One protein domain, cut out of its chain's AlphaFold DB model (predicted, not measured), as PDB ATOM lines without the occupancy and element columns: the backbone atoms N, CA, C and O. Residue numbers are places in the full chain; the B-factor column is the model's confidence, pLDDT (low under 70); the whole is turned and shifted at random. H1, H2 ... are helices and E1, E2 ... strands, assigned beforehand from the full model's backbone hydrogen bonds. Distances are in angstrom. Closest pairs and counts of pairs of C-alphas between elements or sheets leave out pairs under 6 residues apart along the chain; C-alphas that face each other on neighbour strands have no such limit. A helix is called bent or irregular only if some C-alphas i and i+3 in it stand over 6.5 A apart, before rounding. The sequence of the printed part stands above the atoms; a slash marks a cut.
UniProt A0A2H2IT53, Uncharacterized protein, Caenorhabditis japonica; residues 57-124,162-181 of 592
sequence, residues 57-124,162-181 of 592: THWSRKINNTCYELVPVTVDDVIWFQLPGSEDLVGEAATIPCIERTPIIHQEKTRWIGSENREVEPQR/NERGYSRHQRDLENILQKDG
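AT A GLANCE: This is residues 57 to 124 and 162 to 181 of the 592 residues of an uncharacterized protein of Caenorhabditis japonica (UniProt A0A2H2IT53). A small body built round the hairpin of E2 and E3, with E1 close by in the chain, has a second, smaller hairpin of E4 and E5 set out toward one end of the long axis and the single helix H1 toward the other, where residues 173 to 181 stick out. The long loop of residues 83 to 105 is tied by short pairings first to E3 and then to E1 before it runs out to E4. The printed part has 88 residues, with five named strands and then one named helix, in the order E1, E2, E3, E4, E5, H1; each hairpin is a two-stranded antiparallel sheet. The class is mixed, helices and strands, with 37 residues, under half, in named elements. The whole is only just loose, close to compact, with a radius of gyration of the C-alphas of 15.0 A, and elongated, spanning 50 by 28 by 27 A.

HOW THE PARTS SIT: E2, residues 71 to 75, and E3, residues 78 to 82, form an antiparallel hairpin with 141 degrees between their directions. C-alphas 72 and 81 face each other at 4.5 A; N 73 and O 80, at 2.7 A, and N 82 and O 71, at 2.8 A, are within hydrogen-bond range. Residues 81 to 82 of E3 also pair, antiparallel, with residues 89 to 90. E1, residues 66 to 68, pairs with no named strand; its residues 67 to 68 pair, antiparallel, with residues 95 to 96, and its residues 66 to 67 with residues 62 to 63. E1 and E2 meet only through their link, which is tight. E4, residues 106 to 108, and E5, residues 111 to 113, form the other antiparallel hairpin, at 136 degrees, with N 113 and O 106 2.8 A apart, within hydrogen-bond range. E3 and E4 are apart, and so are E2 and E5. H1, residues 162 to 179, is apart from E1, E2, E3 and E4. In H1 every O i to N i+4 pair is within hydrogen-bond range.

IN THESE COORDINATES: E2 runs 12.8 A from C-alpha 71 at (133.424, 121.493, 78.749), and E3 runs 13.0 A. E1, E4 and E5 have three residues each; E1 begins at C-alpha 66, (140.532, 117.676, 87.561). H1 runs 24.4 A, is not bent, and ends at C-alpha 179, (158.484, 121.542, 88.159).

THE WHOLE: The two C-alphas farthest apart, those of Thr 110 and Gly 181, are 50.8 A apart. Residues 125 to 161 are not printed, and C-alphas 124 and 162 are 28.2 A apart across this cut. The link from E3 to E4, with 23 residues, is long. Residues 173 to 181, of which 173 to 179 belong to H1, stand free. The mean pLDDT of the printed part is 72.1; it is under 70 in 32 residues, among them 121 to 124 and 162 to 181.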
ATOM      1  N   THR A  57     127.037 115.477  79.898       89.94
ATOM      2  CA  THR A  57     127.786 116.730  79.719       89.94
ATOM      3  C   THR A  57     128.174 117.312  81.074       89.94
ATOM      4  O   THR A  57     127.320 117.604  81.912       89.94
ATOM      5  N   HIS A  58     129.472 117.519  81.292       88.88
ATOM      6  CA  HIS A  58     130.032 118.014  82.549       88.88
ATOM      7  C   HIS A  58     130.177 119.539  82.512       88.88
ATOM      8  O   HIS A  58     131.282 120.078  82.452       88.88
ATOM      9  N   TRP A  59     129.055 120.263  82.583       86.38
ATOM     10  CA  TRP A  59     129.012 121.737  82.530       86.38
ATOM     11  C   TRP A  59     129.879 122.437  83.589       86.38
ATOM     12  O   TRP A  59     130.310 123.574  83.411       86.38
ATOM     13  N   SER A  60     130.194 121.744  84.686       81.38
ATOM     14  CA  SER A  60     131.111 122.217  85.721       81.38
ATOM     15  C   SER A  60     132.575 122.274  85.269       81.38
ATOM     16  O   SER A  60     133.405 122.727  86.056       81.38
ATOM     17  N   ARG A  61     132.909 121.821  84.051       85.88
ATOM     18  CA  ARG A  61     134.281 121.706  83.527       85.88
ATOM     19  C   ARG A  61     135.203 120.912  84.452       85.88
ATOM     20  O   ARG A  61     136.394 121.194  84.541       85.88
ATOM     21  N   LYS A  62     134.638 119.950  85.188       86.69
ATOM     22  CA  LYS A  62     135.325 119.202  86.241       86.69
ATOM     23  C   LYS A  62     134.942 117.727  86.196       86.69
ATOM     24  O   LYS A  62     133.763 117.403  86.293       86.69
ATOM     25  N   ILE A  63     135.944 116.850  86.143       87.75
ATOM     26  CA  ILE A  63     135.800 115.389  86.266       87.75
ATOM     27  C   ILE A  63     136.829 114.904  87.288       87.75
ATOM     28  O   ILE A  63     137.990 115.284  87.204       87.75
ATOM     29  N   ASN A  64     136.425 114.083  88.264       85.56
ATOM     30  CA  ASN A  64     137.334 113.433  89.227       85.56
ATOM     31  C   ASN A  64     138.373 114.373  89.875       85.56
ATOM     32  O   ASN A  64     139.530 114.022  90.064       85.56
ATOM     33  N   ASN A  65     137.932 115.581  90.238       84.12
ATOM     34  CA  ASN A  65     138.747 116.648  90.826       84.12
ATOM     35  C   ASN A  65     139.742 117.369  89.895       84.12
ATOM     36  O   ASN A  65     140.374 118.330  90.328       84.12
ATOM     37  N   THR A  66     139.787 116.994  88.623       86.06
ATOM     38  CA  THR A  66     140.532 117.676  87.561       86.06
ATOM     39  C   THR A  66     139.621 118.672  86.850       86.06
ATOM     40  O   THR A  66     138.478 118.339  86.527       86.06
ATOM     41  N   CYS A  67     140.098 119.898  86.631       83.56
ATOM     42  CA  CYS A  67     139.361 120.936  85.913       83.56
ATOM     43  C   CYS A  67     139.941 121.157  84.516       83.56
ATOM     44  O   CYS A  67     141.153 121.115  84.333       83.56
ATOM     45  N   TYR A  68     139.069 121.416  83.546       82.56
ATOM     46  CA  TYR A  68     139.433 121.530  82.138       82.56
ATOM     47  C   TYR A  68     139.135 122.918  81.575       82.56
ATOM     48  O   TYR A  68     138.213 123.624  81.999       82.56
ATOM     49  N   GLU A  69     139.912 123.304  80.570       78.12
ATOM     50  CA  GLU A  69     139.624 124.463  79.736       78.12
ATOM     51  C   GLU A  69     138.318 124.251  78.936       78.12
ATOM     52  O   GLU A  69     137.470 125.130  78.826       78.12
ATOM     53  N   LEU A  70     138.155 123.030  78.424       83.06
ATOM     54  CA  LEU A  70     136.990 122.464  77.735       83.06
ATOM     55  C   LEU A  70     135.779 122.235  78.652       83.06
ATOM     56  O   LEU A  70     135.977 121.938  79.828       83.06
ATOM     57  N   VAL A  71     134.545 122.222  78.123       87.75
ATOM     58  CA  VAL A  71     133.424 121.493  78.749       87.75
ATOM     59  C   VAL A  71     133.543 120.022  78.362       87.75
ATOM     60  O   VAL A  71     133.391 119.715  77.181       87.75
ATOM     61  N   PRO A  72     133.801 119.102  79.306       90.56
ATOM     62  CA  PRO A  72     133.894 117.687  78.995       90.56
ATOM     63  C   PRO A  72     132.519 117.087  78.677       90.56
ATOM     64  O   PRO A  72     131.528 117.369  79.354       90.56
ATOM     65  N   VAL A  73     132.477 116.205  77.689       89.94
ATOM     66  CA  VAL A  73     131.291 115.518  77.185       89.94
ATOM     67  C   VAL A  73     131.619 114.037  77.048       89.94
ATOM     68  O   VAL A  73     132.534 113.668  76.323       89.94
ATOM     69  N   THR A  74     130.888 113.175  77.742       87.56
ATOM     70  CA  THR A  74     131.044 111.723  77.631       87.56
ATOM     71  C   THR A  74     130.191 111.206  76.475       87.56
ATOM     72  O   THR A  74     128.974 111.401  76.482       87.56
ATOM     73  N   VAL A  75     130.823 110.551  75.501       84.62
ATOM     74  CA  VAL A  75     130.198 109.896  74.340       84.62
ATOM     75  C   VAL A  75     130.754 108.477  74.269       84.62
ATOM     76  O   VAL A  75     131.966 108.324  74.151       84.62
ATOM     77  N   ASP A  76     129.895 107.462  74.384       80.75
ATOM     78  CA  ASP A  76     130.280 106.040  74.344       80.75
ATOM     79  C   ASP A  76     131.479 105.705  75.259       80.75
ATOM     80  O   ASP A  76     132.469 105.112  74.837       80.75
ATOM     81  N   ASP A  77     131.410 106.154  76.519       79.81
ATOM     82  CA  ASP A  77     132.451 106.014  77.554       79.81
ATOM     83  C   ASP A  77     133.793 106.731  77.271       79.81
ATOM     84  O   ASP A  77     134.723 106.654  78.078       79.81
ATOM     85  N   VAL A  78     133.890 107.509  76.188       81.88
ATOM     86  CA  VAL A  78     135.047 108.357  75.857       81.88
ATOM     87  C   VAL A  78     134.753 109.818  76.198       81.88
ATOM     88  O   VAL A  78     133.659 110.329  75.952       81.88
ATOM     89  N   ILE A  79     135.732 110.515  76.778       82.56
ATOM     90  CA  ILE A  79     135.621 111.944  77.098       82.56
ATOM     91  C   ILE A  79     136.065 112.769  75.889       82.56
ATOM     92  O   ILE A  79     137.197 112.662  75.432       82.56
ATOM     93  N   TRP A  80     135.168 113.631  75.436       84.94
ATOM     94  CA  TRP A  80     135.377 114.669  74.436       84.94
ATOM     95  C   TRP A  80     135.228 116.046  75.079       84.94
ATOM     96  O   TRP A  80     134.763 116.157  76.211       84.94
ATOM     97  N   PHE A  81     135.577 117.114  74.368       83.50
ATOM     98  CA  PHE A  81     135.452 118.478  74.875       83.50
ATOM     99  C   PHE A  81     134.702 119.367  73.892       83.50
ATOM    100  O   PHE A  81     135.032 119.414  72.710       83.50
ATOM    101  N   GLN A  82     133.687 120.076  74.376       84.75
ATOM    102  CA  GLN A  82     132.868 120.965  73.561       84.75
ATOM    103  C   GLN A  82     133.562 122.312  73.337       84.75
ATOM    104  O   GLN A  82     133.995 122.960  74.296       84.75
ATOM    105  N   LEU A  83     133.607 122.759  72.080       77.81
ATOM    106  CA  LEU A  83     134.134 124.073  71.722       77.81
ATOM    107  C   LEU A  83     133.182 125.206  72.156       77.81
ATOM    108  O   LEU A  83     131.966 125.107  71.967       77.81
ATOM    109  N   PRO A  84     133.691 126.324  72.707       72.75
ATOM    110  CA  PRO A  84     132.847 127.422  73.161       72.75
ATOM    111  C   PRO A  84     132.111 128.061  71.982       72.75
ATOM    112  O   PRO A  84     132.717 128.394  70.970       72.75
ATOM    113  N   GLY A  85     130.800 128.269  72.113       70.12
ATOM    114  CA  GLY A  85     129.988 128.882  71.058       70.12
ATOM    115  C   GLY A  85     129.593 127.943  69.911       70.12
ATOM    116  O   GLY A  85     128.863 128.377  69.019       70.12
ATOM    117  N   SER A  86     130.002 126.670  69.944       75.00
ATOM    118  CA  SER A  86     129.486 125.627  69.054       75.00
ATOM    119  C   SER A  86     129.093 124.360  69.827       75.00
ATOM    120  O   SER A  86     129.220 124.275  71.048       75.00
ATOM    121  N   GLU A  87     128.533 123.386  69.114       79.00
ATOM    122  CA  GLU A  87     128.221 122.043  69.628       79.00
ATOM    123  C   GLU A  87     129.272 121.019  69.152       79.00
ATOM    124  O   GLU A  87     129.059 119.813  69.242       79.00
ATOM    125  N   ASP A  88     130.400 121.496  68.614       83.00
ATOM    126  CA  ASP A  88     131.455 120.637  68.083       83.00
ATOM    127  C   ASP A  88     132.328 120.083  69.206       83.00
ATOM    128  O   ASP A  88     132.591 120.762  70.203       83.00
ATOM    129  N   LEU A  89     132.807 118.858  69.006       81.50
ATOM    130  CA  LEU A  89     133.629 118.133  69.962       81.50
ATOM    131  C   LEU A  89     135.072 118.005  69.464       81.50
ATOM    132  O   LEU A  89     135.308 117.704  68.294       81.50
ATOM    133  N   VAL A  90     136.027 118.182  70.374       76.25
ATOM    134  CA  VAL A  90     137.459 117.928  70.173       76.25
ATOM    135  C   VAL A  90     137.956 116.879  71.165       76.25
ATOM    136  O   VAL A  90     137.371 116.697  72.233       76.25
ATOM    137  N   GLY A  91     139.007 116.146  70.795       69.50
ATOM    138  CA  GLY A  91     139.489 114.998  71.571       69.50
ATOM    139  C   GLY A  91     140.273 115.356  72.838       69.50
ATOM    140  O   GLY A  91     140.475 114.494  73.685       69.50
ATOM    141  N   GLU A  92     140.713 116.606  72.990       67.44
ATOM    142  CA  GLU A  92     141.552 117.032  74.110       67.44
ATOM    143  C   GLU A  92     141.244 118.472  74.527       67.44
ATOM    144  O   GLU A  92     140.847 119.303  73.711       67.44
ATOM    145  N   ALA A  93     141.436 118.768  75.810       74.12
ATOM    146  CA  ALA A  93     141.444 120.122  76.338       74.12
ATOM    147  C   ALA A  93     142.495 120.242  77.440       74.12
ATOM    148  O   ALA A  93     142.738 119.289  78.186       74.12
ATOM    149  N   ALA A  94     143.073 121.435  77.581       68.19
ATOM    150  CA  ALA A  94     144.058 121.698  78.617       68.19
ATOM    151  C   ALA A  94     143.458 121.504  80.017       68.19
ATOM    152  O   ALA A  94     142.296 121.838  80.279       68.19
ATOM    153  N   THR A  95     144.272 120.977  80.928       78.38
ATOM    154  CA  THR A  95     143.934 120.938  82.351       78.38
ATOM    155  C   THR A  95     144.295 122.280  82.967       78.38
ATOM    156  O   THR A  95     145.401 122.773  82.773       78.38
ATOM    157  N   ILE A  96     143.374 122.865  83.724       76.12
ATOM    158  CA  ILE A  96     143.579 124.156  84.384       76.12
ATOM    159  C   ILE A  96     143.415 124.016  85.899       76.12
ATOM    160  O   ILE A  96     142.626 123.182  86.366       76.12
ATOM    161  N   PRO A  97     144.105 124.844  86.701       76.50
ATOM    162  CA  PRO A  97     143.795 124.978  88.114       76.50
ATOM    163  C   PRO A  97     142.307 125.289  88.301       76.50
ATOM    164  O   PRO A  97     141.763 126.211  87.699       76.50
ATOM    165  N   CYS A  98     141.623 124.554  89.179       76.88
ATOM    166  CA  CYS A  98     140.181 124.737  89.383       76.88
ATOM    167  C   CYS A  98     139.780 126.148  89.856       76.88
ATOM    168  O   CYS A  98     138.602 126.494  89.768       76.88
ATOM    169  N   ILE A  99     140.731 126.941  90.361       75.94
ATOM    170  CA  ILE A  99     140.523 128.339  90.756       75.94
ATOM    171  C   ILE A  99     140.465 129.296  89.557       75.94
ATOM    172  O   ILE A  99     139.784 130.311  89.627       75.94
ATOM    173  N   GLU A 100     141.121 128.946  88.449       68.56
ATOM    174  CA  GLU A 100     141.137 129.707  87.189       68.56
ATOM    175  C   GLU A 100     139.957 129.331  86.280       68.56
ATOM    176  O   GLU A 100     139.729 129.925  85.227       68.56
ATOM    177  N   ARG A 101     139.163 128.339  86.690       72.94
ATOM    178  CA  ARG A 101     137.981 127.891  85.962       72.94
ATOM    179  C   ARG A 101     136.922 128.992  85.923       72.94
ATOM    180  O   ARG A 101     136.240 129.253  86.916       72.94
ATOM    181  N   THR A 102     136.695 129.534  84.734       67.12
ATOM    182  CA  THR A 102     135.599 130.468  84.481       67.12
ATOM    183  C   THR A 102     134.245 129.744  84.439       67.12
ATOM    184  O   THR A 102     134.115 128.692  83.798       67.12
ATOM    185  N   PRO A 103     133.216 130.261  85.136       67.00
ATOM    186  CA  PRO A 103     131.877 129.697  85.065       67.00
ATOM    187  C   PRO A 103     131.279 129.933  83.675       67.00
ATOM    188  O   PRO A 103     131.360 131.032  83.132       67.00
ATOM    189  N   ILE A 104     130.661 128.899  83.106       71.06
ATOM    190  CA  ILE A 104     130.022 128.976  81.789       71.06
ATOM    191  C   ILE A 104     128.545 129.350  81.918       71.06
ATOM    192  O   ILE A 104     127.900 129.044  82.922       71.06
ATOM    193  N   ILE A 105     128.004 129.949  80.859       75.19
ATOM    194  CA  ILE A 105     126.563 130.102  80.673       75.19
ATOM    195  C   ILE A 105     126.125 129.072  79.636       75.19
ATOM    196  O   ILE A 105     126.656 129.051  78.528       75.19
ATOM    197  N   HIS A 106     125.167 128.223  79.989       77.50
ATOM    198  CA  HIS A 106     124.636 127.192  79.099       77.50
ATOM    199  C   HIS A 106     123.110 127.185  79.132       77.50
ATOM    200  O   HIS A 106     122.491 127.694  80.068       77.50
ATOM    201  N   GLN A 107     122.497 126.641  78.085       78.06
ATOM    202  CA  GLN A 107     121.049 126.531  78.003       78.06
ATOM    203  C   GLN A 107     120.611 125.137  78.446       78.06
ATOM    204  O   GLN A 107     120.975 124.141  77.824       78.06
ATOM    205  N   GLU A 108     119.777 125.067  79.480       79.12
ATOM    206  CA  GLU A 108     119.126 123.835  79.908       79.12
ATOM    207  C   GLU A 108     117.615 123.967  79.670       79.12
ATOM    208  O   GLU A 108     116.910 124.748  80.317       79.12
ATOM    209  N   LYS A 109     117.104 123.220  78.682       80.19
ATOM    210  CA  LYS A 109     115.724 123.326  78.172       80.19
ATOM    211  C   LYS A 109     115.415 124.751  77.675       80.19
ATOM    212  O   LYS A 109     115.779 125.118  76.560       80.19
ATOM    213  N   THR A 110     114.743 125.560  78.489       77.88
ATOM    214  CA  THR A 110     114.327 126.933  78.163       77.88
ATOM    215  C   THR A 110     115.018 127.995  79.013       77.88
ATOM    216  O   THR A 110     114.805 129.180  78.767       77.88
ATOM    217  N   ARG A 111     115.836 127.592  79.992       82.00
ATOM    218  CA  ARG A 111     116.498 128.498  80.933       82.00
ATOM    219  C   ARG A 111     117.986 128.566  80.643       82.00
ATOM    220  O   ARG A 111     118.598 127.581  80.235       82.00
ATOM    221  N   TRP A 112     118.558 129.738  80.863       76.19
ATOM    222  CA  TRP A 112     119.992 129.964  80.762       76.19
ATOM    223  C   TRP A 112     120.582 129.911  82.159       76.19
ATOM    224  O   TRP A 112     120.174 130.663  83.038       76.19
ATOM    225  N   ILE A 113     121.515 128.995  82.368       79.50
ATOM    226  CA  ILE A 113     122.096 128.707  83.670       79.50
ATOM    227  C   ILE A 113     123.551 129.166  83.655       79.50
ATOM    228  O   ILE A 113     124.328 128.765  82.788       79.50
ATOM    229  N   GLY A 114     123.898 130.036  84.601       72.50
ATOM    230  CA  GLY A 114     125.247 130.548  84.819       72.50
ATOM    231  C   GLY A 114     125.943 129.878  86.004       72.50
ATOM    232  O   GLY A 114     125.671 128.729  86.358       72.50
ATOM    233  N   SER A 115     126.846 130.623  86.648       68.94
ATOM    234  CA  SER A 115     127.554 130.148  87.843       68.94
ATOM    235  C   SER A 115     126.584 129.723  88.954       68.94
ATOM    236  O   SER A 115     125.539 130.344  89.150       68.94
ATOM    237  N   GLU A 116     126.954 128.679  89.701       68.31
ATOM    238  CA  GLU A 116     126.198 128.173  90.861       68.31
ATOM    239  C   GLU A 116     124.736 127.783  90.562       68.31
ATOM    240  O   GLU A 116     123.874 127.894  91.432       68.31
ATOM    241  N   ASN A 117     124.440 127.331  89.339       71.75
ATOM    242  CA  ASN A 117     123.089 126.962  88.890       71.75
ATOM    243  C   ASN A 117     122.058 128.103  88.974       71.75
ATOM    244  O   ASN A 117     120.855 127.859  89.097       71.75
ATOM    245  N   ARG A 118     122.510 129.358  88.908       74.00
ATOM    246  CA  ARG A 118     121.615 130.518  88.891       74.00
ATOM    247  C   ARG A 118     121.151 130.809  87.473       74.00
ATOM    248  O   ARG A 118     121.939 130.745  86.531       74.00
ATOM    249  N   GLU A 119     119.879 131.156  87.337       79.19
ATOM    250  CA  GLU A 119     119.331 131.607  86.063       79.19
ATOM    251  C   GLU A 119     119.901 132.989  85.708       79.19
ATOM    252  O   GLU A 119     119.976 133.880  86.557       79.19
ATOM    253  N   VAL A 120     120.345 133.146  84.465       76.06
ATOM    254  CA  VAL A 120     120.961 134.369  83.937       76.06
ATOM    255  C   VAL A 120     120.357 134.700  82.580       76.06
ATOM    256  O   VAL A 120     119.947 133.805  81.858       76.06
ATOM    257  N   GLU A 121     120.338 135.966  82.177       68.25
ATOM    258  CA  GLU A 121     119.979 136.333  80.803       68.25
ATOM    259  C   GLU A 121     121.249 136.666  80.011       68.25
ATOM    260  O   GLU A 121     121.918 137.655  80.323       68.25
ATOM    261  N   PRO A 122     121.628 135.869  78.992       66.00
ATOM    262  CA  PRO A 122     122.812 136.167  78.201       66.00
ATOM    263  C   PRO A 122     122.576 137.404  77.331       66.00
ATOM    264  O   PRO A 122     121.522 137.563  76.703       66.00
ATOM    265  N   GLN A 123     123.592 138.262  77.233       54.81
ATOM    266  CA  GLN A 123     123.556 139.409  76.337       54.81
ATOM    267  C   GLN A 123     123.453 138.930  74.884       54.81
ATOM    268  O   GLN A 123     124.360 138.297  74.343       54.81
ATOM    269  N   ARG A 124     122.342 139.255  74.219       48.84
ATOM    270  CA  ARG A 124     122.167 138.960  72.795       48.84
ATOM    271  C   ARG A 124     122.856 140.043  71.972       48.84
ATOM    272  O   ARG A 124     122.429 141.196  71.978       48.84
ATOM    273  N   ASN A 162     143.578 123.615  68.233       50.19
ATOM    274  CA  ASN A 162     144.672 122.647  68.085       50.19
ATOM    275  C   ASN A 162     146.054 123.328  67.986       50.19
ATOM    276  O   ASN A 162     147.008 122.904  68.637       50.19
ATOM    277  N   GLU A 163     146.179 124.423  67.229       51.81
ATOM    278  CA  GLU A 163     147.423 125.206  67.114       51.81
ATOM    279  C   GLU A 163     147.810 125.867  68.455       51.81
ATOM    280  O   GLU A 163     148.985 125.930  68.843       51.81
ATOM    281  N   ARG A 164     146.804 126.295  69.230       56.22
ATOM    282  CA  ARG A 164     146.982 126.759  70.613       56.22
ATOM    283  C   ARG A 164     147.287 125.620  71.572       56.22
ATOM    284  O   ARG A 164     148.118 125.822  72.450       56.22
ATOM    285  N   GLY A 165     146.682 124.452  71.383       56.94
ATOM    286  CA  GLY A 165     146.960 123.220  72.111       56.94
ATOM    287  C   GLY A 165     148.435 122.868  72.009       56.94
ATOM    288  O   GLY A 165     149.081 122.704  73.033       56.94
ATOM    289  N   TYR A 166     149.014 122.923  70.808       47.50
ATOM    290  CA  TYR A 166     150.449 122.712  70.598       47.50
ATOM    291  C   TYR A 166     151.317 123.758  71.323       47.50
ATOM    292  O   TYR A 166     152.267 123.423  72.033       47.50
ATOM    293  N   SER A 167     150.942 125.038  71.229       51.03
ATOM    294  CA  SER A 167     151.638 126.149  71.903       51.03
ATOM    295  C   SER A 167     151.499 126.111  73.437       51.03
ATOM    296  O   SER A 167     152.346 126.630  74.166       51.03
ATOM    297  N   ARG A 168     150.413 125.525  73.954       59.25
ATOM    298  CA  ARG A 168     150.152 125.317  75.385       59.25
ATOM    299  C   ARG A 168     150.832 124.058  75.891       59.25
ATOM    300  O   ARG A 168     151.426 124.127  76.952       59.25
ATOM    301  N   HIS A 169     150.850 122.979  75.115       52.12
ATOM    302  CA  HIS A 169     151.598 121.764  75.421       52.12
ATOM    303  C   HIS A 169     153.091 122.072  75.518       52.12
ATOM    304  O   HIS A 169     153.755 121.560  76.403       52.12
ATOM    305  N   GLN A 170     153.608 122.993  74.700       52.38
ATOM    306  CA  GLN A 170     154.979 123.488  74.828       52.38
ATOM    307  C   GLN A 170     155.215 124.268  76.137       52.38
ATOM    308  O   GLN A 170     156.269 124.104  76.746       52.38
ATOM    309  N   ARG A 171     154.235 125.056  76.607       57.97
ATOM    310  CA  ARG A 171     154.287 125.760  77.906       57.97
ATOM    311  C   ARG A 171     154.092 124.830  79.101       57.97
ATOM    312  O   ARG A 171     154.732 125.028  80.123       57.97
ATOM    313  N   ASP A 172     153.243 123.819  78.982       58.91
ATOM    314  CA  ASP A 172     153.074 122.781  79.995       58.91
ATOM    315  C   ASP A 172     154.305 121.888  80.055       58.91
ATOM    316  O   ASP A 172     154.748 121.569  81.147       58.91
ATOM    317  N   LEU A 173     154.934 121.574  78.920       52.78
ATOM    318  CA  LEU A 173     156.239 120.922  78.890       52.78
ATOM    319  C   LEU A 173     157.290 121.812  79.563       52.78
ATOM    320  O   LEU A 173     158.063 121.321  80.368       52.78
ATOM    321  N   GLU A 174     157.295 123.120  79.302       52.62
ATOM    322  CA  GLU A 174     158.186 124.081  79.966       52.62
ATOM    323  C   GLU A 174     157.937 124.153  81.485       52.62
ATOM    324  O   GLU A 174     158.887 124.135  82.270       52.62
ATOM    325  N   ASN A 175     156.674 124.136  81.917       54.66
ATOM    326  CA  ASN A 175     156.272 124.113  83.322       54.66
ATOM    327  C   ASN A 175     156.575 122.771  83.996       54.66
ATOM    328  O   ASN A 175     157.010 122.761  85.142       54.66
ATOM    329  N   ILE A 176     156.383 121.642  83.313       55.69
ATOM    330  CA  ILE A 176     156.739 120.298  83.787       55.69
ATOM    331  C   ILE A 176     158.261 120.190  83.888       55.69
ATOM    332  O   ILE A 176     158.767 119.744  84.906       55.69
ATOM    333  N   LEU A 177     159.015 120.705  82.915       50.03
ATOM    334  CA  LEU A 177     160.479 120.758  82.959       50.03
ATOM    335  C   LEU A 177     161.009 121.709  84.052       50.03
ATOM    336  O   LEU A 177     162.092 121.471  84.596       50.03
ATOM    337  N   GLN A 178     160.257 122.758  84.407       50.59
ATOM    338  CA  GLN A 178     160.520 123.599  85.583       50.59
ATOM    339  C   GLN A 178     160.164 122.895  86.901       50.59
ATOM    340  O   GLN A 178     160.899 123.028  87.878       50.59
ATOM    341  N   LYS A 179     159.053 122.152  86.945       50.75
ATOM    342  CA  LYS A 179     158.484 121.542  88.159       50.75
ATOM    343  C   LYS A 179     159.132 120.200  88.522       50.75
ATOM    344  O   LYS A 179     159.325 119.941  89.706       50.75
ATOM    345  N   ASP A 180     159.549 119.418  87.527       51.69
ATOM    346  CA  ASP A 180     160.296 118.155  87.664       51.69
ATOM    347  C   ASP A 180     161.821 118.373  87.743       51.69
ATOM    348  O   ASP A 180     162.606 117.429  87.724       51.69
ATOM    349  N   GLY A 181     162.273 119.627  87.868       44.78
ATOM    350  CA  GLY A 181     163.633 119.956  88.304       44.78
ATOM    351  C   GLY A 181     164.732 119.901  87.237       44.78
ATOM    352  O   GLY A 181     165.842 120.350  87.514       44.78
TER     353      GLY A 181